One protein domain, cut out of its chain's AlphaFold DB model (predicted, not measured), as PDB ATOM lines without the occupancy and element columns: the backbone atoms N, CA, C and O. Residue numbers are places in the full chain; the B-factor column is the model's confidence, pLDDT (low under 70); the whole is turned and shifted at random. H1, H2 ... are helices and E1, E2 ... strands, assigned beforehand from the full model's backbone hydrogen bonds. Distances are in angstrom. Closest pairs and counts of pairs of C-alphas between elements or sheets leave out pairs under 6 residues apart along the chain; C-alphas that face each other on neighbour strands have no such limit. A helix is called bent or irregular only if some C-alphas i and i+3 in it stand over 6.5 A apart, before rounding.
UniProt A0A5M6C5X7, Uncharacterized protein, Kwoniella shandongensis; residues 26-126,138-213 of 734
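Overview. This is residues 26 to 126 and 138 to 213 of the 734 residues of an uncharacterized protein of Kwoniella shandongensis (UniProt A0A5M6C5X7). A small, strongly twisted sheet of four strands has the long helix H6 packed along one face, and H7 folds back beside the first part of H6. H1 packs on the same face and makes a hairpin with H2, H4 runs on from E3 beyond the sheet, and at the far end residues 115 to 126, mostly of H5, stick out. The 177 printed residues hold E1 H1 H2 H3 E2 E3 H4 H5 E4 H6 H7 in chain order, a mixed class; the antiparallel sheet runs E1, E3, E2, E4. The whole is only just compact, close to loose, with a radius of gyration of the C-alphas of 18.8 A and spans of 61 by 37 by 22 A.

Arrangement. Inner strands E2, residues 72 to 79, and E3, residues 84 to 89, form an antiparallel hairpin, with N 77 and O 85 within hydrogen-bond range at 2.9 A. Edge strand E1, residues 26 to 28, is antiparallel to E3, with N 27 and O 88 2.8 A apart. Edge strand E4, residues 160 to 168, is antiparallel to E2, with N 74 and O 166 2.9 A apart. H6, residues 171 to 193, makes two layers with the sheet, helix over strands: it runs along E3 at 16 degrees on the local plane, its height over the sheet 8.5 A, with Pro 84 and Ala 185 the closest C-alphas, 5.6 A apart. H7, residues 205 to 211, grazes the sheet and touches residues 173 to 177 of H6 alone, a helical hairpin at a shallow tilt of 17 degrees; the closest C-alphas, of Ile 173 and Ile 210, are 6.3 A apart. H1, residues 29 to 39, is on the same face as H6, at a height over the sheet of 6.5 A. H1 and H2, residues 42 to 52, touch as a helical hairpin at a shallow tilt of 14 degrees, the closest C-alphas being those of Ile 37 and Ala 45, 4.8 A apart. H3, residues 54 to 57, is close to but not clearly touching H6. H4, residues 90 to 102, only grazes the sheet; H5, residues 108 to 124, touches no helix. Every O i to N i+4 pair is within hydrogen-bond range in H2, H4, H5 and H6, against 3 of 7 in H1, with 3 of 8 O i to N i+3 pairs, and 2 of 3 in H7; H3 is too short for such a pair.

Along the chain. E1 begins at C-alpha 26 (13.692, 29.398, 58.835), and H7 ends at C-alpha 211 (-4.793, 47.848, 66.388). H6 is 33.1 A long, H5 24.6 A, E2 22.5 A and E4 21.2 A. H1 is only just irregular: C-alphas 33 and 36 are 6.8 A apart.

Size, cuts and confidence. The C-alphas farthest apart, of Glu 126 and Gly 195, are 65.2 A apart. Residues 127 to 137 are not printed, with 26.9 A between C-alphas 126 and 138. H3 to E2 and H6 to H7 are long links. The mean pLDDT of the printed part is 94.3, and no printed residue is under 70.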
ATOM      1  N   TYR A  26      14.475  28.928  57.710       97.94
ATOM      2  CA  TYR A  26      13.692  29.398  58.835       97.94
ATOM      3  C   TYR A  26      13.678  28.364  59.957       97.94
ATOM      4  O   TYR A  26      13.829  27.173  59.718       97.94
ATOM      5  N   TYR A  27      13.444  28.820  61.178       98.00
ATOM      6  CA  TYR A  27      13.222  27.975  62.346       98.00
ATOM      7  C   TYR A  27      11.847  28.264  62.914       98.00
ATOM      8  O   TYR A  27      11.436  29.425  62.989       98.00
ATOM      9  N   ARG A  28      11.130  27.226  63.349       97.81
ATOM     10  CA  ARG A  28       9.845  27.427  64.024       97.81
ATOM     11  C   ARG A  28      10.087  28.123  65.358       97.81
ATOM     12  O   ARG A  28      11.002  27.762  66.093       97.81
ATOM     13  N   TYR A  29       9.225  29.078  65.697       97.06
ATOM     14  CA  TYR A  29       9.266  29.780  66.979       97.06
ATOM     15  C   TYR A  29       9.329  28.799  68.157       97.06
ATOM     16  O   TYR A  29      10.153  28.952  69.046       97.06
ATOM     17  N   THR A  30       8.522  27.735  68.124       96.00
ATOM     18  CA  THR A  30       8.512  26.696  69.164       96.00
ATOM     19  C   THR A  30       9.823  25.928  69.271       96.00
ATOM     20  O   THR A  30      10.208  25.548  70.371       96.00
ATOM     21  N   ASP A  31      10.520  25.707  68.154       96.56
ATOM     22  CA  ASP A  31      11.788  24.983  68.186       96.56
ATOM     23  C   ASP A  31      12.861  25.822  68.866       96.56
ATOM     24  O   ASP A  31      13.548  25.319  69.745       96.56
ATOM     25  N   ILE A  32      12.938  27.114  68.541       96.38
ATOM     26  CA  ILE A  32      13.869  28.051  69.184       96.38
ATOM     27  C   ILE A  32      13.551  28.216  70.673       96.38
ATOM     28  O   ILE A  32      14.445  28.139  71.508       96.38
ATOM     29  N   MET A  33      12.276  28.412  71.009       94.00
ATOM     30  CA  MET A  33      11.856  28.771  72.365       94.00
ATOM     31  C   MET A  33      11.801  27.596  73.338       94.00
ATOM     32  O   MET A  33      11.883  27.818  74.540       94.00
ATOM     33  N   PHE A  34      11.609  26.365  72.852       93.25
ATOM     34  CA  PHE A  34      11.351  25.219  73.729       93.25
ATOM     35  C   PHE A  34      12.243  24.015  73.452       93.25
ATOM     36  O   PHE A  34      12.611  23.327  74.399       93.25
ATOM     37  N   ASN A  35      12.582  23.727  72.195       95.50
ATOM     38  CA  ASN A  35      13.320  22.503  71.858       95.50
ATOM     39  C   ASN A  35      14.833  22.726  71.852       95.50
ATOM     40  O   ASN A  35      15.568  21.904  72.385       95.50
ATOM     41  N   TRP A  36      15.290  23.859  71.321       96.31
ATOM     42  CA  TRP A  36      16.705  24.204  71.245       96.31
ATOM     43  C   TRP A  36      17.331  24.286  72.637       96.31
ATOM     44  O   TRP A  36      18.351  23.662  72.890       96.31
ATOM     45  N   ILE A  37      16.658  24.949  73.575       96.00
ATOM     46  CA  ILE A  37      17.135  25.131  74.954       96.00
ATOM     47  C   ILE A  37      17.378  23.787  75.660       96.00
ATOM     48  O   ILE A  37      18.310  23.672  76.447       96.00
ATOM     49  N   LYS A  38      16.584  22.750  75.355       96.06
ATOM     50  CA  LYS A  38      16.686  21.425  75.993       96.06
ATOM     51  C   LYS A  38      17.931  20.639  75.588       96.06
ATOM     52  O   LYS A  38      18.317  19.730  76.315       96.06
ATOM     53  N   VAL A  39      18.509  20.944  74.428       96.50
ATOM     54  CA  VAL A  39      19.673  20.224  73.883       96.50
ATOM     55  C   VAL A  39      20.981  20.997  74.054       96.50
ATOM     56  O   VAL A  39      22.037  20.504  73.672       96.50
ATOM     57  N   LEU A  40      20.916  22.211  74.606       96.69
ATOM     58  CA  LEU A  40      22.069  23.066  74.859       96.69
ATOM     59  C   LEU A  40      22.710  22.764  76.216       96.69
ATOM     60  O   LEU A  40      22.039  22.352  77.163       96.69
ATOM     61  N   GLU A  41      24.008  23.043  76.332       97.62
ATOM     62  CA  GLU A  41      24.672  23.079  77.634       97.62
ATOM     63  C   GLU A  41      24.033  24.147  78.542       97.62
ATOM     64  O   GLU A  41      23.534  25.156  78.037       97.62
ATOM     65  N   PRO A  42      24.063  23.997  79.881       97.06
ATOM     66  CA  PRO A  42      23.339  24.888  80.790       97.06
ATOM     67  C   PRO A  42      23.626  26.385  80.596       97.06
ATOM     68  O   PRO A  42      22.696  27.190  80.594       97.06
ATOM     69  N   MET A  43      24.889  26.763  80.369       96.12
ATOM     70  CA  MET A  43      25.277  28.164  80.145       96.12
ATOM     71  C   MET A  43      24.745  28.704  78.812       96.12
ATOM     72  O   MET A  43      24.278  29.840  78.729       96.12
ATOM     73  N   HIS A  44      24.761  27.876  77.764       97.81
ATOM     74  CA  HIS A  44      24.199  28.213  76.454       97.81
ATOM     75  C   HIS A  44      22.678  28.347  76.531       97.81
ATOM     76  O   HIS A  44      22.108  29.320  76.037       97.81
ATOM     77  N   ALA A  45      22.027  27.391  77.197       97.06
ATOM     78  CA  ALA A  45      20.595  27.380  77.445       97.06
ATOM     79  C   ALA A  45      20.155  28.631  78.215       97.06
ATOM     80  O   ALA A  45      19.167  29.261  77.835       97.06
ATOM     81  N   GLN A  46      20.905  29.036  79.243       96.31
ATOM     82  CA  GLN A  46      20.648  30.261  79.999       96.31
ATOM     83  C   GLN A  46      20.748  31.505  79.107       96.31
ATOM     84  O   GLN A  46      19.799  32.287  79.061       96.31
ATOM     85  N   ALA A  47      21.836  31.658  78.345       96.75
ATOM     86  CA  ALA A  47      22.025  32.801  77.447       96.75
ATOM     87  C   ALA A  47      20.892  32.922  76.409       96.75
ATOM     88  O   ALA A  47      20.336  34.006  76.205       96.75
ATOM     89  N   ILE A  48      20.502  31.799  75.795       97.00
ATOM     90  CA  ILE A  48      19.383  31.740  74.847       97.00
ATOM     91  C   ILE A  48      18.060  32.069  75.541       97.00
ATOM     92  O   ILE A  48      17.317  32.915  75.048       97.00
ATOM     93  N   THR A  49      17.774  31.471  76.700       95.94
ATOM     94  CA  THR A  49      16.532  31.717  77.452       95.94
ATOM     95  C   THR A  49      16.375  33.196  77.792       95.94
ATOM     96  O   THR A  49      15.306  33.769  77.581       95.94
ATOM     97  N   THR A  50      17.443  33.838  78.271       94.94
ATOM     98  CA  THR A  50      17.423  35.255  78.644       94.94
ATOM     99  C   THR A  50      17.153  36.146  77.435       94.94
ATOM    100  O   THR A  50      16.244  36.978  77.490       94.94
ATOM    101  N   LEU A  51      17.878  35.952  76.329       96.38
ATOM    102  CA  LEU A  51      17.753  36.793  75.133       96.38
ATOM    103  C   LEU A  51      16.436  36.582  74.378       96.38
ATOM    104  O   LEU A  51      15.850  37.538  73.879       96.38
ATOM    105  N   PHE A  52      15.946  35.345  74.312       95.75
ATOM    106  CA  PHE A  52      14.702  35.023  73.616       95.75
ATOM    107  C   PHE A  52      13.453  35.150  74.499       95.75
ATOM    108  O   PHE A  52      12.338  34.993  73.996       95.75
ATOM    109  N   SER A  53      13.597  35.478  75.788       93.50
ATOM    110  CA  SER A  53      12.454  35.739  76.666       93.50
ATOM    111  C   SER A  53      11.545  36.826  76.078       93.50
ATOM    112  O   SER A  53      12.012  37.795  75.483       93.50
ATOM    113  N   GLY A  54      10.225  36.680  76.232       90.12
ATOM    114  CA  GLY A  54       9.251  37.604  75.635       90.12
ATOM    115  C   GLY A  54       9.533  39.094  75.903       90.12
ATOM    116  O   GLY A  54       9.476  39.880  74.953       90.12
ATOM    117  N   PRO A  55       9.863  39.500  77.147       91.75
ATOM    118  CA  PRO A  55      10.249  40.876  77.457       91.75
ATOM    119  C   PRO A  55      11.571  41.307  76.806       91.75
ATOM    120  O   PRO A  55      11.618  42.388  76.217       91.75
ATOM    121  N   ALA A  56      12.620  40.477  76.862       94.94
ATOM    122  CA  ALA A  56      13.926  40.820  76.295       94.94
ATOM    123  C   ALA A  56      13.865  40.924  74.770       94.94
ATOM    124  O   ALA A  56      14.298  41.925  74.204       94.94
ATOM    125  N   LEU A  57      13.242  39.942  74.117       94.38
ATOM    126  CA  LEU A  57      13.132  39.820  72.664       94.38
ATOM    127  C   LEU A  57      12.482  41.052  72.005       94.38
ATOM    128  O   LEU A  57      12.763  41.378  70.849       94.38
ATOM    129  N   LEU A  58      11.618  41.755  72.744       94.25
ATOM    130  CA  LEU A  58      10.889  42.939  72.280       94.25
ATOM    131  C   LEU A  58      11.374  44.249  72.912       94.25
ATOM    132  O   LEU A  58      10.854  45.318  72.570       94.25
ATOM    133  N   HIS A  59      12.403  44.200  73.760       94.75
ATOM    134  CA  HIS A  59      13.047  45.384  74.317       94.75
ATOM    135  C   HIS A  59      13.564  46.301  73.190       94.75
ATOM    136  O   HIS A  59      14.079  45.784  72.197       94.75
ATOM    137  N   PRO A  60      13.441  47.643  73.280       94.12
ATOM    138  CA  PRO A  60      13.933  48.579  72.258       94.12
ATOM    139  C   PRO A  60      15.387  48.370  71.838       94.12
ATOM    140  O   PRO A  60      15.696  48.501  70.656       94.12
ATOM    141  N   ASP A  61      16.230  47.973  72.787       94.19
ATOM    142  CA  ASP A  61      17.660  47.741  72.567       94.19
ATOM    143  C   ASP A  61      18.005  46.283  72.228       94.19
ATOM    144  O   ASP A  61      19.180  45.917  72.191       94.19
ATOM    145  N   HIS A  62      17.005  45.428  71.987       96.50
ATOM    146  CA  HIS A  62      17.259  44.036  71.634       96.50
ATOM    147  C   HIS A  62      18.038  43.943  70.307       96.50
ATOM    148  O   HIS A  62      17.646  44.584  69.326       96.50
ATOM    149  N   PRO A  63      19.096  43.113  70.212       96.88
ATOM    150  CA  PRO A  63      19.992  43.075  69.054       96.88
ATOM    151  C   PRO A  63      19.296  42.725  67.727       96.88
ATOM    152  O   PRO A  63      19.755  43.153  66.671       96.88
ATOM    153  N   LEU A  64      18.175  41.994  67.756       97.06
ATOM    154  CA  LEU A  64      17.386  41.683  66.550       97.06
ATOM    155  C   LEU A  64      16.486  42.819  66.049       97.06
ATOM    156  O   LEU A  64      15.877  42.673  64.988       97.06
ATOM    157  N   ARG A  65      16.354  43.927  66.785       95.81
ATOM    158  CA  ARG A  65      15.536  45.055  66.339       95.81
ATOM    159  C   ARG A  65      16.321  45.955  65.401       95.81
ATOM    160  O   ARG A  65      17.437  46.385  65.686       95.81
ATOM    161  N   VAL A  66      15.690  46.304  64.284       93.75
ATOM    162  CA  VAL A  66      16.218  47.318  63.376       93.75
ATOM    163  C   VAL A  66      16.025  48.691  64.020       93.75
ATOM    164  O   VAL A  66      14.925  49.049  64.450       93.75
ATOM    165  N   LYS A  67      17.102  49.482  64.102       92.62
ATOM    166  CA  LYS A  67      17.051  50.832  64.682       92.62
ATOM    167  C   LYS A  67      16.018  51.689  63.944       92.62
ATOM    168  O   LYS A  67      16.132  51.900  62.742       92.62
ATOM    169  N   GLY A  68      15.043  52.213  64.688       90.88
ATOM    170  CA  GLY A  68      13.958  53.050  64.163       90.88
ATOM    171  C   GLY A  68      12.643  52.308  63.898       90.88
ATOM    172  O   GLY A  68      11.617  52.965  63.718       90.88
ATOM    173  N   GLU A  69      12.625  50.973  63.937       93.12
ATOM    174  CA  GLU A  69      11.392  50.200  63.777       93.12
ATOM    175  C   GLU A  69      10.645  50.006  65.107       93.12
ATOM    176  O   GLU A  69      11.223  49.762  66.174       93.12
ATOM    177  N   LYS A  70       9.312  50.098  65.042       90.00
ATOM    178  CA  LYS A  70       8.407  49.937  66.189       90.00
ATOM    179  C   LYS A  70       8.102  48.460  66.463       90.00
ATOM    180  O   LYS A  70       6.945  48.055  66.440       90.00
ATOM    181  N   GLY A  71       9.130  47.657  66.708       93.50
ATOM    182  CA  GLY A  71       8.967  46.269  67.134       93.50
ATOM    183  C   GLY A  71      10.079  45.342  66.675       93.50
ATOM    184  O   GLY A  71      11.109  45.795  66.179       93.50
ATOM    185  N   LEU A  72       9.838  44.045  66.852       96.50
ATOM    186  CA  LEU A  72      10.631  42.965  66.275       96.50
ATOM    187  C   LEU A  72       9.904  42.385  65.061       96.50
ATOM    188  O   LEU A  72       8.729  42.024  65.160       96.50
ATOM    189  N   THR A  73      10.612  42.240  63.945       97.44
ATOM    190  CA  THR A  73      10.102  41.553  62.754       97.44
ATOM    191  C   THR A  73      10.396  40.058  62.828       97.44
ATOM    192  O   THR A  73      11.556  39.652  62.841       97.44
ATOM    193  N   LEU A  74       9.348  39.237  62.855       97.38
ATOM    194  CA  LEU A  74       9.405  37.788  62.625       97.38
ATOM    195  C   LEU A  74       8.717  37.455  61.294       97.38
ATOM    196  O   LEU A  74       8.362  38.354  60.532       97.38
ATOM    197  N   PHE A  75       8.536  36.170  60.999       97.88
ATOM    198  CA  PHE A  75       7.916  35.714  59.758       97.88
ATOM    199  C   PHE A  75       6.769  34.747  60.041       97.88
ATOM    200  O   PHE A  75       6.819  33.978  60.999       97.88
ATOM    201  N   ILE A  76       5.745  34.766  59.198       98.06
ATOM    202  CA  ILE A  76       4.661  33.790  59.187       98.06
ATOM    203  C   ILE A  76       4.808  32.970  57.919       98.06
ATOM    204  O   ILE A  76       4.636  33.496  56.826       98.06
ATOM    205  N   GLY A  77       5.157  31.695  58.068       97.69
ATOM    206  CA  GLY A  77       5.203  30.752  56.956       97.69
ATOM    207  C   GLY A  77       3.944  29.902  56.910       97.69
ATOM    208  O   GLY A  77       3.494  29.408  57.946       97.69
ATOM    209  N   TYR A  78       3.404  29.703  55.716       97.50
ATOM    210  CA  TYR A  78       2.285  28.804  55.456       97.50
ATOM    211  C   TYR A  78       2.822  27.552  54.776       97.50
ATOM    212  O   TYR A  78       3.403  27.646  53.698       97.50
ATOM    213  N   ASP A  79       2.692  26.387  55.410       96.75
ATOM    214  CA  ASP A  79       3.154  25.133  54.801       96.75
ATOM    215  C   ASP A  79       2.227  24.666  53.659       96.75
ATOM    216  O   ASP A  79       1.283  25.354  53.268       96.75
ATOM    217  N   ARG A  80       2.500  23.490  53.084       95.44
ATOM    218  CA  ARG A  80       1.734  22.943  51.946       95.44
ATOM    219  C   ARG A  80       0.246  22.717  52.239       95.44
ATOM    220  O   ARG A  80      -0.542  22.640  51.302       95.44
ATOM    221  N   ILE A  81      -0.134  22.639  53.513       95.06
ATOM    222  CA  ILE A  81      -1.517  22.460  53.980       95.06
ATOM    223  C   ILE A  81      -2.120  23.823  54.382       95.06
ATOM    224  O   ILE A  81      -3.199  23.924  54.959       95.06
ATOM    225  N   ASN A  82      -1.428  24.916  54.062       96.31
ATOM    226  CA  ASN A  82      -1.742  26.272  54.488       96.31
ATOM    227  C   ASN A  82      -1.827  26.433  56.017       96.31
ATOM    228  O   ASN A  82      -2.560  27.288  56.526       96.31
ATOM    229  N   LYS A  83      -1.086  25.609  56.770       97.12
ATOM    230  CA  LYS A  83      -0.994  25.715  58.224       97.12
ATOM    231  C   LYS A  83       0.004  26.828  58.572       97.12
ATOM    232  O   LYS A  83       1.184  26.714  58.220       97.12
ATOM    233  N   PRO A  84      -0.432  27.911  59.244       97.75
ATOM    234  CA  PRO A  84       0.449  29.024  59.568       97.75
ATOM    235  C   PRO A  84       1.419  28.652  60.692       97.75
ATOM    236  O   PRO A  84       1.062  27.964  61.652       97.75
ATOM    237  N   ARG A  85       2.652  29.150  60.601       97.56
ATOM    238  CA  ARG A  85       3.706  28.970  61.606       97.56
ATOM    239  C   ARG A  85       4.439  30.279  61.825       97.56
ATOM    240  O   ARG A  85       4.800  30.946  60.863       97.56
ATOM    241  N   LEU A  86       4.692  30.619  63.086       97.88
ATOM    242  CA  LEU A  86       5.576  31.729  63.437       97.88
ATOM    243  C   LEU A  86       7.032  31.261  63.330       97.88
ATOM    244  O   LEU A  86       7.371  30.200  63.862       97.88
ATOM    245  N   LEU A  87       7.870  32.033  62.646       98.25
ATOM    246  CA  LEU A  87       9.217  31.650  62.239       98.25
ATOM    247  C   LEU A  87      10.255  32.731  62.574       98.25
ATOM    248  O   LEU A  87      10.004  33.928  62.415       98.25
ATOM    249  N   PHE A  88      11.454  32.283  62.939       98.19
ATOM    250  CA  PHE A  88      12.686  33.069  62.879       98.19
ATOM    251  C   PHE A  88      13.405  32.775  61.565       98.19
ATOM    252  O   PHE A  88      13.453  31.627  61.130       98.19
ATOM    253  N   SER A  89      14.003  33.779  60.934       97.94
ATOM    254  CA  SER A  89      14.901  33.530  59.799       97.94
ATOM    255  C   SER A  89      16.249  32.972  60.270       97.94
ATOM    256  O   SER A  89      16.722  33.298  61.361       97.94
ATOM    257  N   LEU A  90      16.918  32.187  59.420       96.56
ATOM    258  CA  LEU A  90      18.269  31.672  59.675       96.56
ATOM    259  C   LEU A  90      19.251  32.797  60.030       96.56
ATOM    260  O   LEU A  90      20.039  32.656  60.961       96.56
ATOM    261  N   LYS A  91      19.149  33.941  59.342       96.81
ATOM    262  CA  LYS A  91      19.989  35.122  59.589       96.81
ATOM    263  C   LYS A  91      19.807  35.674  61.004       96.81
ATOM    264  O   LYS A  91      20.789  36.070  61.618       96.81
ATOM    265  N   GLN A  92      18.581  35.673  61.536       97.31
ATOM    266  CA  GLN A  92      18.322  36.107  62.914       97.31
ATOM    267  C   GLN A  92      18.954  35.148  63.925       97.31
ATOM    268  O   GLN A  92      19.618  35.601  64.850       97.31
ATOM    269  N   VAL A  93      18.807  33.834  63.729       97.38
ATOM    270  CA  VAL A  93      19.381  32.830  64.643       97.38
ATOM    271  C   VAL A  93      20.915  32.856  64.614       97.38
ATOM    272  O   VAL A  93      21.540  32.888  65.669       97.38
ATOM    273  N   GLN A  94      21.527  32.946  63.427       96.44
ATOM    274  CA  GLN A  94      22.982  33.105  63.272       96.44
ATOM    275  C   GLN A  94      23.497  34.399  63.903       96.44
ATOM    276  O   GLN A  94      24.549  34.411  64.536       96.44
ATOM    277  N   TYR A  95      22.754  35.496  63.756       97.69
ATOM    278  CA  TYR A  95      23.129  36.753  64.385       97.69
ATOM    279  C   TYR A  95      23.047  36.676  65.913       97.69
ATOM    280  O   TYR A  95      23.925  37.207  66.585       97.69
ATOM    281  N   MET A  96      22.058  35.973  66.475       97.75
ATOM    282  CA  MET A  96      21.993  35.738  67.923       97.75
ATOM    283  C   MET A  96      23.133  34.857  68.424       97.75
ATOM    284  O   MET A  96      23.726  35.176  69.448       97.75
ATOM    285  N   GLN A  97      23.482  33.800  67.688       97.50
ATOM    286  CA  GLN A  97      24.660  32.982  67.980       97.50
ATOM    287  C   GLN A  97      25.930  33.848  68.016       97.50
ATOM    288  O   GLN A  97      26.678  33.810  68.989       97.50
ATOM    289  N   TYR A  98      26.137  34.669  66.983       97.88
ATOM    290  CA  TYR A  98      27.257  35.607  66.919       97.88
ATOM    291  C   TYR A  98      27.233  36.614  68.074       97.88
ATOM    292  O   TYR A  98      28.265  36.869  68.681       97.88
ATOM    293  N   TYR A  99      26.067  37.172  68.406       97.50
ATOM    294  CA  TYR A  99      25.919  38.137  69.493       97.50
ATOM    295  C   TYR A  99      26.281  37.526  70.850       97.50
ATOM    296  O   TYR A  99      27.023  38.137  71.612       97.50
ATOM    297  N   ILE A 100      25.801  36.313  71.136       97.00
ATOM    298  CA  ILE A 100      26.137  35.578  72.362       97.00
ATOM    299  C   ILE A 100      27.639  35.332  72.446       97.00
ATOM    300  O   ILE A 100      28.236  35.572  73.496       97.00
ATOM    301  N   HIS A 101      28.232  34.908  71.330       96.56
ATOM    302  CA  HIS A 101      29.661  34.672  71.229       96.56
ATOM    303  C   HIS A 101      30.462  35.961  71.478       96.56
ATOM    304  O   HIS A 101      31.285  36.006  72.389       96.56
ATOM    305  N   GLU A 102      30.193  37.030  70.727       96.12
ATOM    306  CA  GLU A 102      30.907  38.314  70.807       96.12
ATOM    307  C   GLU A 102      30.783  38.964  72.193       96.12
ATOM    308  O   GLU A 102      31.740  39.537  72.708       96.12
ATOM    309  N   MET A 103      29.613  38.841  72.825       95.56
ATOM    310  CA  MET A 103      29.351  39.380  74.163       95.56
ATOM    311  C   MET A 103      29.790  38.442  75.296       95.56
ATOM    312  O   MET A 103      29.678  38.825  76.464       95.56
ATOM    313  N   ARG A 104      30.283  37.238  74.964       96.50
ATOM    314  CA  ARG A 104      30.736  36.197  75.901       96.50
ATOM    315  C   ARG A 104      29.680  35.834  76.951       96.50
ATOM    316  O   ARG A 104      29.993  35.594  78.113       96.50
ATOM    317  N   LEU A 105      28.410  35.779  76.541       95.94
ATOM    318  CA  LEU A 105      27.273  35.561  77.455       95.94
ATOM    319  C   LEU A 105      27.156  34.123  77.975       95.94
ATOM    320  O   LEU A 105      26.255  33.824  78.751       95.94
ATOM    321  N   THR A 106      28.051  33.240  77.548       96.88
ATOM    322  CA  THR A 106      28.172  31.855  78.013       96.88
ATOM    323  C   THR A 106      29.372  31.654  78.937       96.88
ATOM    324  O   THR A 106      29.475  30.621  79.593       96.88
ATOM    325  N   THR A 107      30.267  32.644  79.037       97.00
ATOM    326  CA  THR A 107      31.495  32.570  79.832       97.00
ATOM    327  C   THR A 107      31.265  33.168  81.228       97.00
ATOM    328  O   THR A 107      30.961  34.359  81.324       97.00
ATOM    329  N   PRO A 108      31.422  32.396  82.324       95.31
ATOM    330  CA  PRO A 108      31.092  32.852  83.678       95.31
ATOM    331  C   PRO A 108      31.753  34.171  84.099       95.31
ATOM    332  O   PRO A 108      31.067  35.058  84.601       95.31
ATOM    333  N   SER A 109      33.052  34.345  83.835       95.69
ATOM    334  CA  SER A 109      33.788  35.566  84.199       95.69
ATOM    335  C   SER A 109      33.226  36.817  83.514       95.69
ATOM    336  O   SER A 109      33.106  37.881  84.123       95.69
ATOM    337  N   TRP A 110      32.823  36.692  82.250       95.69
ATOM    338  CA  TRP A 110      32.199  37.767  81.484       95.69
ATOM    339  C   TRP A 110      30.788  38.078  81.974       95.69
ATOM    340  O   TRP A 110      30.409  39.248  82.020       95.69
ATOM    341  N   ILE A 111      30.025  37.067  82.388       93.69
ATOM    342  CA  ILE A 111      28.705  37.261  83.001       93.69
ATOM    343  C   ILE A 111      28.842  38.034  84.318       93.69
ATOM    344  O   ILE A 111      28.131  39.018  84.522       93.69
ATOM    345  N   GLU A 112      29.782  37.644  85.183       94.44
ATOM    346  CA  GLU A 112      30.082  38.364  86.429       94.44
ATOM    347  C   GLU A 112      30.486  39.816  86.158       94.44
ATOM    348  O   GLU A 112      29.967  40.735  86.794       94.44
ATOM    349  N   TYR A 113      31.342  40.038  85.159       95.19
ATOM    350  CA  TYR A 113      31.734  41.375  84.727       95.19
ATOM    351  C   TYR A 113      30.543  42.215  84.242       95.19
ATOM    352  O   TYR A 113      30.405  43.372  84.648       95.19
ATOM    353  N   HIS A 114      29.659  41.662  83.403       92.88
ATOM    354  CA  HIS A 114      28.474  42.380  82.918       92.88
ATOM    355  C   HIS A 114      27.506  42.710  84.055       92.88
ATOM    356  O   HIS A 114      26.987  43.825  84.092       92.88
ATOM    357  N   ASN A 115      27.315  41.793  85.007       91.44
ATOM    358  CA  ASN A 115      26.484  42.023  86.189       91.44
ATOM    359  C   ASN A 115      27.071  43.125  87.082       91.44
ATOM    360  O   ASN A 115      26.361  44.063  87.446       91.44
ATOM    361  N   ALA A 116      28.374  43.071  87.370       92.81
ATOM    362  CA  ALA A 116      29.060  44.097  88.153       92.81
ATOM    363  C   ALA A 116      29.008  45.468  87.459       92.81
ATOM    364  O   ALA A 116      28.797  46.496  88.100       92.81
ATOM    365  N   ARG A 117      29.151  45.492  86.130       91.62
ATOM    366  CA  ARG A 117      29.048  46.719  85.337       91.62
ATOM    367  C   ARG A 117      27.625  47.279  85.321       91.62
ATOM    368  O   ARG A 117      27.466  48.494  85.359       91.62
ATOM    369  N   ALA A 118      26.606  46.424  85.251       88.50
ATOM    370  CA  ALA A 118      25.211  46.847  85.321       88.50
ATOM    371  C   ALA A 118      24.880  47.460  86.690       88.50
ATOM    372  O   ALA A 118      24.284  48.533  86.734       88.50
ATOM    373  N   ALA A 119      25.337  46.839  87.785       88.25
ATOM    374  CA  ALA A 119      25.201  47.383  89.138       88.25
ATOM    375  C   ALA A 119      25.894  48.752  89.270       88.25
ATOM    376  O   ALA A 119      25.289  49.714  89.733       88.25
ATOM    377  N   PHE A 120      27.118  48.872  88.749       87.88
ATOM    378  CA  PHE A 120      27.862  50.132  88.742       87.88
ATOM    379  C   PHE A 120      27.127  51.260  87.989       87.88
ATOM    380  O   PHE A 120      27.046  52.385  88.475       87.88
ATOM    381  N   LEU A 121      26.555  50.967  86.814       85.75
ATOM    382  CA  LEU A 121      25.787  51.952  86.039       85.75
ATOM    383  C   LEU A 121      24.474  52.361  86.724       85.75
ATOM    384  O   LEU A 121      24.018  53.486  86.527       85.75
ATOM    385  N   ALA A 122      23.864  51.464  87.502       85.88
ATOM    386  CA  ALA A 122      22.670  51.780  88.276       85.88
ATOM    387  C   ALA A 122      22.990  52.764  89.416       85.88
ATOM    388  O   ALA A 122      22.264  53.740  89.596       85.88
ATOM    389  N   GLU A 123      24.113  52.569  90.116       85.50
ATOM    390  CA  GLU A 123      24.567  53.451  91.201       85.50
ATOM    391  C   GLU A 123      24.952  54.863  90.713       85.50
ATOM    392  O   GLU A 123      24.637  55.854  91.375       85.50
ATOM    393  N   GLU A 124      25.584  54.992  89.536       80.56
ATOM    394  CA  GLU A 124      25.924  56.307  88.955       80.56
ATOM    395  C   GLU A 124      24.682  57.151  88.608       80.56
ATOM    396  O   GLU A 124      24.744  58.385  88.615       80.56
ATOM    397  N   GLY A 125      23.542  56.511  88.327       74.62
ATOM    398  CA  GLY A 125      22.286  57.190  88.003       74.62
ATOM    399  C   GLY A 125      21.655  57.950  89.177       74.62
ATOM    400  O   GLY A 125      20.891  58.889  88.950       74.62
ATOM    401  N   GLU A 126      21.996  57.598  90.421       73.44
ATOM    402  CA  GLU A 126      21.365  58.136  91.638       73.44
ATOM    403  C   GLU A 126      22.123  59.316  92.278       73.44
ATOM    404  O   GLU A 126      21.804  59.756  93.382       73.44
ATOM    405  N   PRO A 138      37.469  40.803  82.088       96.06
ATOM    406  CA  PRO A 138      38.083  39.496  81.864       96.06
ATOM    407  C   PRO A 138      38.905  39.425  80.568       96.06
ATOM    408  O   PRO A 138      38.790  40.272  79.673       96.06
ATOM    409  N   SER A 139      39.738  38.385  80.444       95.50
ATOM    410  CA  SER A 139      40.530  38.156  79.230       95.50
ATOM    411  C   SER A 139      39.628  37.897  78.019       95.50
ATOM    412  O   SER A 139      38.626  37.188  78.102       95.50
ATOM    413  N   ARG A 140      40.015  38.433  76.856       89.44
ATOM    414  CA  ARG A 140      39.304  38.202  75.584       89.44
ATOM    415  C   ARG A 140      39.504  36.799  75.009       89.44
ATOM    416  O   ARG A 140      38.698  36.373  74.181       89.44
ATOM    417  N   GLU A 141      40.576  36.127  75.423       93.62
ATOM    418  CA  GLU A 141      40.886  34.745  75.036       93.62
ATOM    419  C   GLU A 141      39.927  33.754  75.716       93.62
ATOM    420  O   GLU A 141      39.664  32.674  75.192       93.62
ATOM    421  N   GLU A 142      39.347  34.137  76.858       92.00
ATOM    422  CA  GLU A 142      38.357  33.322  77.554       92.00
ATOM    423  C   GLU A 142      37.053  33.255  76.739       92.00
ATOM    424  O   GLU A 142      36.504  34.281  76.326       92.00
ATOM    425  N   GLY A 143      36.582  32.035  76.463       88.19
ATOM    426  CA  GLY A 143      35.372  31.797  75.668       88.19
ATOM    427  C   GLY A 143      35.519  32.063  74.163       88.19
ATOM    428  O   GLY A 143      34.514  32.154  73.462       88.19
ATOM    429  N   GLN A 144      36.741  32.201  73.632       91.56
ATOM    430  CA  GLN A 144      36.961  32.507  72.209       91.56
ATOM    431  C   GLN A 144      36.491  31.411  71.236       91.56
ATOM    432  O   GLN A 144      36.134  31.727  70.103       91.56
ATOM    433  N   ASP A 145      36.425  30.159  71.680       92.38
ATOM    434  CA  ASP A 145      35.922  29.039  70.873       92.38
ATOM    435  C   ASP A 145      34.549  28.540  71.353       92.38
ATOM    436  O   ASP A 145      34.050  27.522  70.874       92.38
ATOM    437  N   ASP A 146      33.910  29.266  72.277       95.44
ATOM    438  CA  ASP A 146      32.619  28.891  72.845       95.44
ATOM    439  C   ASP A 146      31.468  29.433  71.982       95.44
ATOM    440  O   ASP A 146      31.061  30.597  72.073       95.44
ATOM    441  N   TRP A 147      30.990  28.589  71.068       97.50
ATOM    442  CA  TRP A 147      29.895  28.893  70.151       97.50
ATOM    443  C   TRP A 147      28.661  28.075  70.513       97.50
ATOM    444  O   TRP A 147      28.702  26.846  70.519       97.50
ATOM    445  N   VAL A 148      27.527  28.750  70.715       97.44
ATOM    446  CA  VAL A 148      26.237  28.072  70.911       97.44
ATOM    447  C   VAL A 148      25.866  27.318  69.629       97.44
ATOM    448  O   VAL A 148      25.750  27.959  68.584       97.44
ATOM    449  N   PRO A 149      25.659  25.993  69.641       97.50
ATOM    450  CA  PRO A 149      25.294  25.263  68.432       97.50
ATOM    451  C   PRO A 149      23.904  25.693  67.938       97.50
ATOM    452  O   PRO A 149      22.979  25.858  68.728       97.50
ATOM    453  N   ILE A 150      23.750  25.888  66.624       95.56
ATOM    454  CA  ILE A 150      22.465  26.220  65.980       95.56
ATOM    455  C   ILE A 150      21.552  24.975  66.000       95.56
ATOM    456  O   ILE A 150      22.070  23.869  65.846       95.56
ATOM    457  N   PRO A 151      20.217  25.110  66.158       94.12
ATOM    458  CA  PRO A 151      19.332  23.951  66.164       94.12
ATOM    459  C   PRO A 151      19.352  23.210  64.822       94.12
ATOM    460  O   PRO A 151      19.399  23.824  63.759       94.12
ATOM    461  N   GLU A 152      19.228  21.885  64.864       90.12
ATOM    462  CA  GLU A 152      19.228  21.045  63.656       90.12
ATOM    463  C   GLU A 152      17.899  21.102  62.878       90.12
ATOM    464  O   GLU A 152      17.850  20.784  61.691       90.12
ATOM    465  N   THR A 153      16.811  21.538  63.519       91.19
ATOM    466  CA  THR A 153      15.446  21.546  62.964       91.19
ATOM    467  C   THR A 153      15.193  22.740  62.038       91.19
ATOM    468  O   THR A 153      14.302  23.562  62.274       91.19
ATOM    469  N   VAL A 154      16.011  22.869  60.994       94.31
ATOM    470  CA  VAL A 154      15.892  23.929  59.992       94.31
ATOM    471  C   VAL A 154      14.778  23.612  58.989       94.31
ATOM    472  O   VAL A 154      14.730  22.531  58.409       94.31
ATOM    473  N   CYS A 155      13.883  24.571  58.762       95.62
ATOM    474  CA  CYS A 155      12.879  24.515  57.706       95.62
ATOM    475  C   CYS A 155      13.401  25.242  56.464       95.62
ATOM    476  O   CYS A 155      13.828  26.402  56.527       95.62
ATOM    477  N   MET A 156      13.320  24.589  55.313       95.31
ATOM    478  CA  MET A 156      13.693  25.180  54.037       95.31
ATOM    479  C   MET A 156      12.626  26.178  53.593       95.31
ATOM    480  O   MET A 156      11.440  26.004  53.863       95.31
ATOM    481  N   TRP A 157      13.015  27.210  52.838       94.56
ATOM    482  CA  TRP A 157      12.034  28.126  52.238       94.56
ATOM    483  C   TRP A 157      10.997  27.381  51.372       94.56
ATOM    484  O   TRP A 157       9.837  27.770  51.337       94.56
ATOM    485  N   SER A 158      11.402  26.277  50.731       94.12
ATOM    486  CA  SER A 158      10.559  25.415  49.890       94.12
ATOM    487  C   SER A 158       9.539  24.570  50.658       94.12
ATOM    488  O   SER A 158       8.688  23.923  50.040       94.12
ATOM    489  N   ASP A 159       9.639  24.528  51.988       95.19
ATOM    490  CA  ASP A 159       8.659  23.851  52.844       95.19
ATOM    491  C   ASP A 159       7.408  24.714  53.046       95.19
ATOM    492  O   ASP A 159       6.358  24.212  53.457       95.19
ATOM    493  N   PHE A 160       7.503  26.000  52.700       96.75
ATOM    494  CA  PHE A 160       6.428  26.972  52.788       96.75
ATOM    495  C   PHE A 160       5.959  27.390  51.393       96.75
ATOM    496  O   PHE A 160       6.753  27.596  50.476       96.75
ATOM    497  N   VAL A 161       4.645  27.513  51.236       96.31
ATOM    498  CA  VAL A 161       3.998  28.063  50.038       96.31
ATOM    499  C   VAL A 161       4.189  29.576  49.993       96.31
ATOM    500  O   VAL A 161       4.436  30.145  48.932       96.31
ATOM    501  N   GLU A 162       4.094  30.217  51.154       96.25
ATOM    502  CA  GLU A 162       4.174  31.663  51.317       96.25
ATOM    503  C   GLU A 162       4.819  31.996  52.664       96.25
ATOM    504  O   GLU A 162       4.623  31.279  53.650       96.25
ATOM    505  N   ILE A 163       5.608  33.071  52.699       97.06
ATOM    506  CA  ILE A 163       6.244  33.580  53.915       97.06
ATOM    507  C   ILE A 163       6.069  35.096  53.956       97.06
ATOM    508  O   ILE A 163       6.570  35.807  53.086       97.06
ATOM    509  N   GLU A 164       5.401  35.587  54.994       96.75
ATOM    510  CA  GLU A 164       5.090  37.005  55.176       96.75
ATOM    511  C   GLU A 164       5.820  37.563  56.408       96.75
ATOM    512  O   GLU A 164       5.800  36.928  57.467       96.75
ATOM    513  N   PRO A 165       6.478  38.733  56.331       97.06
ATOM    514  CA  PRO A 165       7.046  39.374  57.512       97.06
ATOM    515  C   PRO A 165       5.941  39.955  58.406       97.06
ATOM    516  O   PRO A 165       4.978  40.541  57.915       97.06
ATOM    517  N   ILE A 166       6.109  39.857  59.725       96.56
ATOM    518  CA  ILE A 166       5.217  40.463  60.717       96.56
ATOM    519  C   ILE A 166       6.016  41.205  61.789       96.56
ATOM    520  O   ILE A 166       6.897  40.635  62.430       96.56
ATOM    521  N   THR A 167       5.690  42.481  62.010       96.19
ATOM    522  CA  THR A 167       6.340  43.312  63.033       96.19
ATOM    523  C   THR A 167       5.473  43.397  64.279       96.19
ATOM    524  O   THR A 167       4.318  43.813  64.227       96.19
ATOM    525  N   MET A 168       6.042  43.012  65.418       95.12
ATOM    526  CA  MET A 168       5.347  42.963  66.703       95.12
ATOM    527  C   MET A 168       5.914  44.035  67.638       95.12
ATOM    528  O   MET A 168       7.105  43.980  67.945       95.12
ATOM    529  N   PRO A 169       5.109  45.014  68.096       93.94
ATOM    530  CA  PRO A 169       5.630  46.132  68.881       93.94
ATOM    531  C   PRO A 169       5.890  45.787  70.348       93.94
ATOM    532  O   PRO A 169       6.762  46.394  70.964       93.94
ATOM    533  N   THR A 170       5.124  44.855  70.924       94.44
ATOM    534  CA  THR A 170       5.165  44.532  72.360       94.44
ATOM    535  C   THR A 170       4.949  43.040  72.619       94.44
ATOM    536  O   THR A 170       4.323  42.337  71.817       94.44
ATOM    537  N   ALA A 171       5.444  42.544  73.759       92.56
ATOM    538  CA  ALA A 171       5.323  41.133  74.147       92.56
ATOM    539  C   ALA A 171       3.871  40.633  74.251       92.56
ATOM    540  O   ALA A 171       3.580  39.557  73.719       92.56
ATOM    541  N   PRO A 172       2.915  41.398  74.817       91.94
ATOM    542  CA  PRO A 172       1.511  40.991  74.823       91.94
ATOM    543  C   PRO A 172       0.924  40.798  73.418       91.94
ATOM    544  O   PRO A 172       0.144  39.867  73.206       91.94
ATOM    545  N   ILE A 173       1.308  41.643  72.452       93.50
ATOM    546  CA  ILE A 173       0.856  41.532  71.057       93.50
ATOM    547  C   ILE A 173       1.418  40.260  70.419       93.50
ATOM    548  O   ILE A 173       0.650  39.485  69.847       93.50
ATOM    549  N   MET A 174       2.720  39.999  70.587       95.00
ATOM    550  CA  MET A 174       3.352  38.767  70.100       95.00
ATOM    551  C   MET A 174       2.644  37.523  70.640       95.00
ATOM    552  O   MET A 174       2.303  36.625  69.872       95.00
ATOM    553  N   MET A 175       2.337  37.488  71.940       94.12
ATOM    554  CA  MET A 175       1.650  36.346  72.547       94.12
ATOM    555  C   MET A 175       0.224  36.154  72.018       94.12
ATOM    556  O   MET A 175      -0.211  35.013  71.842       94.12
ATOM    557  N   LYS A 176      -0.522  37.233  71.732       94.56
ATOM    558  CA  LYS A 176      -1.855  37.118  71.112       94.56
ATOM    559  C   LYS A 176      -1.780  36.612  69.673       94.56
ATOM    560  O   LYS A 176      -2.561  35.734  69.312       94.56
ATOM    561  N   ILE A 177      -0.839  37.126  68.882       95.06
ATOM    562  CA  ILE A 177      -0.596  36.668  67.507       95.06
ATOM    563  C   ILE A 177      -0.207  35.190  67.510       95.06
ATOM    564  O   ILE A 177      -0.810  34.402  66.787       95.06
ATOM    565  N   TYR A 178       0.723  34.786  68.378       95.94
ATOM    566  CA  TYR A 178       1.134  33.392  68.512       95.94
ATOM    567  C   TYR A 178      -0.048  32.476  68.862       95.94
ATOM    568  O   TYR A 178      -0.259  31.465  68.195       95.94
ATOM    569  N   LYS A 179      -0.888  32.857  69.836       95.88
ATOM    570  CA  LYS A 179      -2.113  32.107  70.173       95.88
ATOM    571  C   LYS A 179      -3.086  32.015  68.994       95.88
ATOM    572  O   LYS A 179      -3.700  30.967  68.807       95.88
ATOM    573  N   GLN A 180      -3.237  33.082  68.209       96.38
ATOM    574  CA  GLN A 180      -4.087  33.054  67.018       96.38
ATOM    575  C   GLN A 180      -3.520  32.110  65.948       96.38
ATOM    576  O   GLN A 180      -4.266  31.293  65.420       96.38
ATOM    577  N   ILE A 181      -2.205  32.138  65.707       96.69
ATOM    578  CA  ILE A 181      -1.521  31.212  64.791       96.69
ATOM    579  C   ILE A 181      -1.744  29.754  65.217       96.69
ATOM    580  O   ILE A 181      -2.033  28.920  64.367       96.69
ATOM    581  N   GLN A 182      -1.681  29.440  66.516       96.25
ATOM    582  CA  GLN A 182      -1.959  28.085  67.017       96.25
ATOM    583  C   GLN A 182      -3.406  27.642  66.747       96.25
ATOM    584  O   GLN A 182      -3.642  26.503  66.349       96.25
ATOM    585  N   LYS A 183      -4.387  28.537  66.924       96.06
ATOM    586  CA  LYS A 183      -5.792  28.245  66.595       96.06
ATOM    587  C   LYS A 183      -5.971  27.987  65.102       96.06
ATOM    588  O   LYS A 183      -6.584  26.994  64.724       96.06
ATOM    589  N   ASP A 184      -5.399  28.849  64.272       95.88
ATOM    590  CA  ASP A 184      -5.478  28.741  62.817       95.88
ATOM    591  C   ASP A 184      -4.783  27.462  62.321       95.88
ATOM    592  O   ASP A 184      -5.283  26.774  61.432       95.88
ATOM    593  N   ALA A 185      -3.683  27.074  62.966       95.88
ATOM    594  CA  ALA A 185      -2.991  25.825  62.696       95.88
ATOM    595  C   ALA A 185      -3.869  24.588  62.968       95.88
ATOM    596  O   ALA A 185      -3.949  23.713  62.108       95.88
ATOM    597  N   LYS A 186      -4.588  24.550  64.100       96.12
ATOM    598  CA  LYS A 186      -5.547  23.470  64.411       96.12
ATOM    599  C   LYS A 186      -6.706  23.410  63.407       96.12
ATOM    600  O   LYS A 186      -7.190  22.331  63.074       96.12
ATOM    601  N   VAL A 187      -7.164  24.561  62.905       96.12
ATOM    602  CA  VAL A 187      -8.209  24.616  61.866       96.12
ATOM    603  C   VAL A 187      -7.698  24.040  60.543       96.12
ATOM    604  O   VAL A 187      -8.408  23.253  59.921       96.12
ATOM    605  N   ALA A 188      -6.472  24.377  60.131       95.62
ATOM    606  CA  ALA A 188      -5.866  23.824  58.918       95.62
ATOM    607  C   ALA A 188      -5.710  22.293  58.997       95.62
ATOM    608  O   ALA A 188      -6.110  21.597  58.067       95.62
ATOM    609  N   GLU A 189      -5.244  21.762  60.131       95.31
ATOM    610  CA  GLU A 189      -5.159  20.308  60.369       95.31
ATOM    611  C   GLU A 189      -6.528  19.622  60.311       95.31
ATOM    612  O   GLU A 189      -6.665  18.532  59.758       95.31
ATOM    613  N   ARG A 190      -7.571  20.257  60.860       95.44
ATOM    614  CA  ARG A 190      -8.939  19.728  60.789       95.44
ATOM    615  C   ARG A 190      -9.451  19.681  59.349       95.44
ATOM    616  O   ARG A 190     -10.106  18.714  58.972       95.44
ATOM    617  N   HIS A 191      -9.169  20.711  58.552       96.56
ATOM    618  CA  HIS A 191      -9.531  20.729  57.133       96.56
ATOM    619  C   HIS A 191      -8.832  19.601  56.371       96.56
ATOM    620  O   HIS A 191      -9.503  18.868  55.649       96.56
ATOM    621  N   GLU A 192      -7.530  19.414  56.597       96.12
ATOM    622  CA  GLU A 192      -6.759  18.316  56.006       96.12
ATOM    623  C   GLU A 192      -7.339  16.948  56.375       96.12
ATOM    624  O   GLU A 192      -7.646  16.152  55.489       96.12
ATOM    625  N   ARG A 193      -7.573  16.704  57.671       96.75
ATOM    626  CA  ARG A 193      -8.154  15.450  58.175       96.75
ATOM    627  C   ARG A 193      -9.510  15.139  57.540       96.75
ATOM    628  O   ARG A 193      -9.816  13.982  57.275       96.75
ATOM    629  N   ASN A 194     -10.305  16.172  57.272       97.31
ATOM    630  CA  ASN A 194     -11.639  16.043  56.692       97.31
ATOM    631  C   ASN A 194     -11.645  16.054  55.152       97.31
ATOM    632  O   ASN A 194     -12.722  16.052  54.555       97.31
ATOM    633  N   GLY A 195     -10.482  16.118  54.493       96.62
ATOM    634  CA  GLY A 195     -10.390  16.238  53.034       96.62
ATOM    635  C   GLY A 195     -10.995  17.538  52.480       96.62
ATOM    636  O   GLY A 195     -11.369  17.602  51.309       96.62
ATOM    637  N   VAL A 196     -11.128  18.570  53.316       96.62
ATOM    638  CA  VAL A 196     -11.628  19.894  52.933       96.62
ATOM    639  C   VAL A 196     -10.455  20.733  52.436       96.62
ATOM    640  O   VAL A 196      -9.346  20.652  52.959       96.62
ATOM    641  N   ALA A 197     -10.697  21.578  51.429       94.88
ATOM    642  CA  ALA A 197      -9.677  22.491  50.927       94.88
ATOM    643  C   ALA A 197      -9.078  23.343  52.074       94.88
ATOM    644  O   ALA A 197      -9.835  23.811  52.941       94.88
ATOM    645  N   PRO A 198      -7.749  23.571  52.077       92.94
ATOM    646  CA  PRO A 198      -7.091  24.383  53.091       92.94
ATOM    647  C   PRO A 198      -7.751  25.758  53.269       92.94
ATOM    648  O   PRO A 198      -8.094  26.408  52.272       92.94
ATOM    649  N   PRO A 199      -7.933  26.229  54.516       93.50
ATOM    650  CA  PRO A 199      -8.524  27.536  54.778       93.50
ATOM    651  C   PRO A 199      -7.627  28.629  54.199       93.50
ATOM    652  O   PRO A 199      -6.423  28.589  54.410       93.50
ATOM    653  N   LYS A 200      -8.183  29.619  53.492       94.62
ATOM    654  CA  LYS A 200      -7.422  30.806  53.067       94.62
ATOM    655  C   LYS A 200      -7.414  31.836  54.188       94.62
ATOM    656  O   LYS A 200      -8.470  32.201  54.700       94.62
ATOM    657  N   TRP A 201      -6.229  32.309  54.541       93.75
ATOM    658  CA  TRP A 201      -6.030  33.271  55.613       93.75
ATOM    659  C   TRP A 201      -5.867  34.682  55.049       93.75
ATOM    660  O   TRP A 201      -5.189  34.866  54.044       93.75
ATOM    661  N   ASP A 202      -6.492  35.673  55.684       90.94
ATOM    662  CA  ASP A 202      -6.286  37.084  55.342       90.94
ATOM    663  C   ASP A 202      -4.957  37.566  55.941       90.94
ATOM    664  O   ASP A 202      -4.743  37.439  57.151       90.94
ATOM    665  N   SER A 203      -4.087  38.141  55.110       79.81
ATOM    666  CA  SER A 203      -2.790  38.682  55.527       79.81
ATOM    667  C   SER A 203      -2.931  39.841  56.519       79.81
ATOM    668  O   SER A 203      -2.070  40.035  57.377       79.81
ATOM    669  N   LYS A 204      -4.067  40.554  56.501       88.88
ATOM    670  CA  LYS A 204      -4.358  41.676  57.413       88.88
ATOM    671  C   LYS A 204      -5.022  41.275  58.725       88.88
ATOM    672  O   LYS A 204      -5.298  42.129  59.565       88.88
ATOM    673  N   ARG A 205      -5.292  39.988  58.962       91.62
ATOM    674  CA  ARG A 205      -5.990  39.552  60.191       91.62
ATOM    675  C   ARG A 205      -5.241  39.929  61.474       91.62
ATOM    676  O   ARG A 205      -5.864  40.113  62.519       91.62
ATOM    677  N   PHE A 206      -3.913  40.031  61.409       94.44
ATOM    678  CA  PHE A 206      -3.089  40.392  62.558       94.44
ATOM    679  C   PHE A 206      -3.070  41.898  62.814       94.44
ATOM    680  O   PHE A 206      -2.930  42.288  63.973       94.44
ATOM    681  N   ASP A 207      -3.318  42.726  61.794       91.19
ATOM    682  CA  ASP A 207      -3.446  44.180  61.942       91.19
ATOM    683  C   ASP A 207      -4.556  44.510  62.940       91.19
ATOM    684  O   ASP A 207      -4.365  45.326  63.830       91.19
ATOM    685  N   ALA A 208      -5.677  43.780  62.896       87.12
ATOM    686  CA  ALA A 208      -6.758  43.946  63.865       87.12
ATOM    687  C   ALA A 208      -6.323  43.621  65.309       87.12
ATOM    688  O   ALA A 208      -6.779  44.260  66.255       87.12
ATOM    689  N   ILE A 209      -5.443  42.632  65.513       89.50
ATOM    690  CA  ILE A 209      -4.918  42.293  66.848       89.50
ATOM    691  C   ILE A 209      -3.966  43.388  67.342       89.50
ATOM    692  O   ILE A 209      -4.008  43.738  68.524       89.50
ATOM    693  N   ILE A 210      -3.134  43.924  66.447       89.88
ATOM    694  CA  ILE A 210      -2.195  45.012  66.731       89.88
ATOM    695  C   ILE A 210      -2.963  46.305  67.047       89.88
ATOM    696  O   ILE A 210      -2.706  46.934  68.075       89.88
ATOM    697  N   ASP A 211      -3.955  46.657  66.230       86.38
ATOM    698  CA  ASP A 211      -4.793  47.848  66.388       86.38
ATOM    699  C   ASP A 211      -5.575  47.811  67.704       86.38
ATOM    700  O   ASP A 211      -5.573  48.784  68.455       86.38
ATOM    701  N   ASN A 212      -6.171  46.664  68.048       81.38
ATOM    702  CA  ASN A 212      -6.931  46.494  69.292       81.38
ATOM    703  C   ASN A 212      -6.086  46.654  70.568       81.38
ATOM    704  O   ASN A 212      -6.645  46.797  71.657       81.38
ATOM    705  N   LEU A 213      -4.759  46.577  70.460       80.25
ATOM    706  CA  LEU A 213      -3.824  46.697  71.579       80.25
ATOM    707  C   LEU A 213      -2.957  47.957  71.524       80.25
ATOM    708  O   LEU A 213      -2.178  48.188  72.450       80.25
TER     709      LEU A 213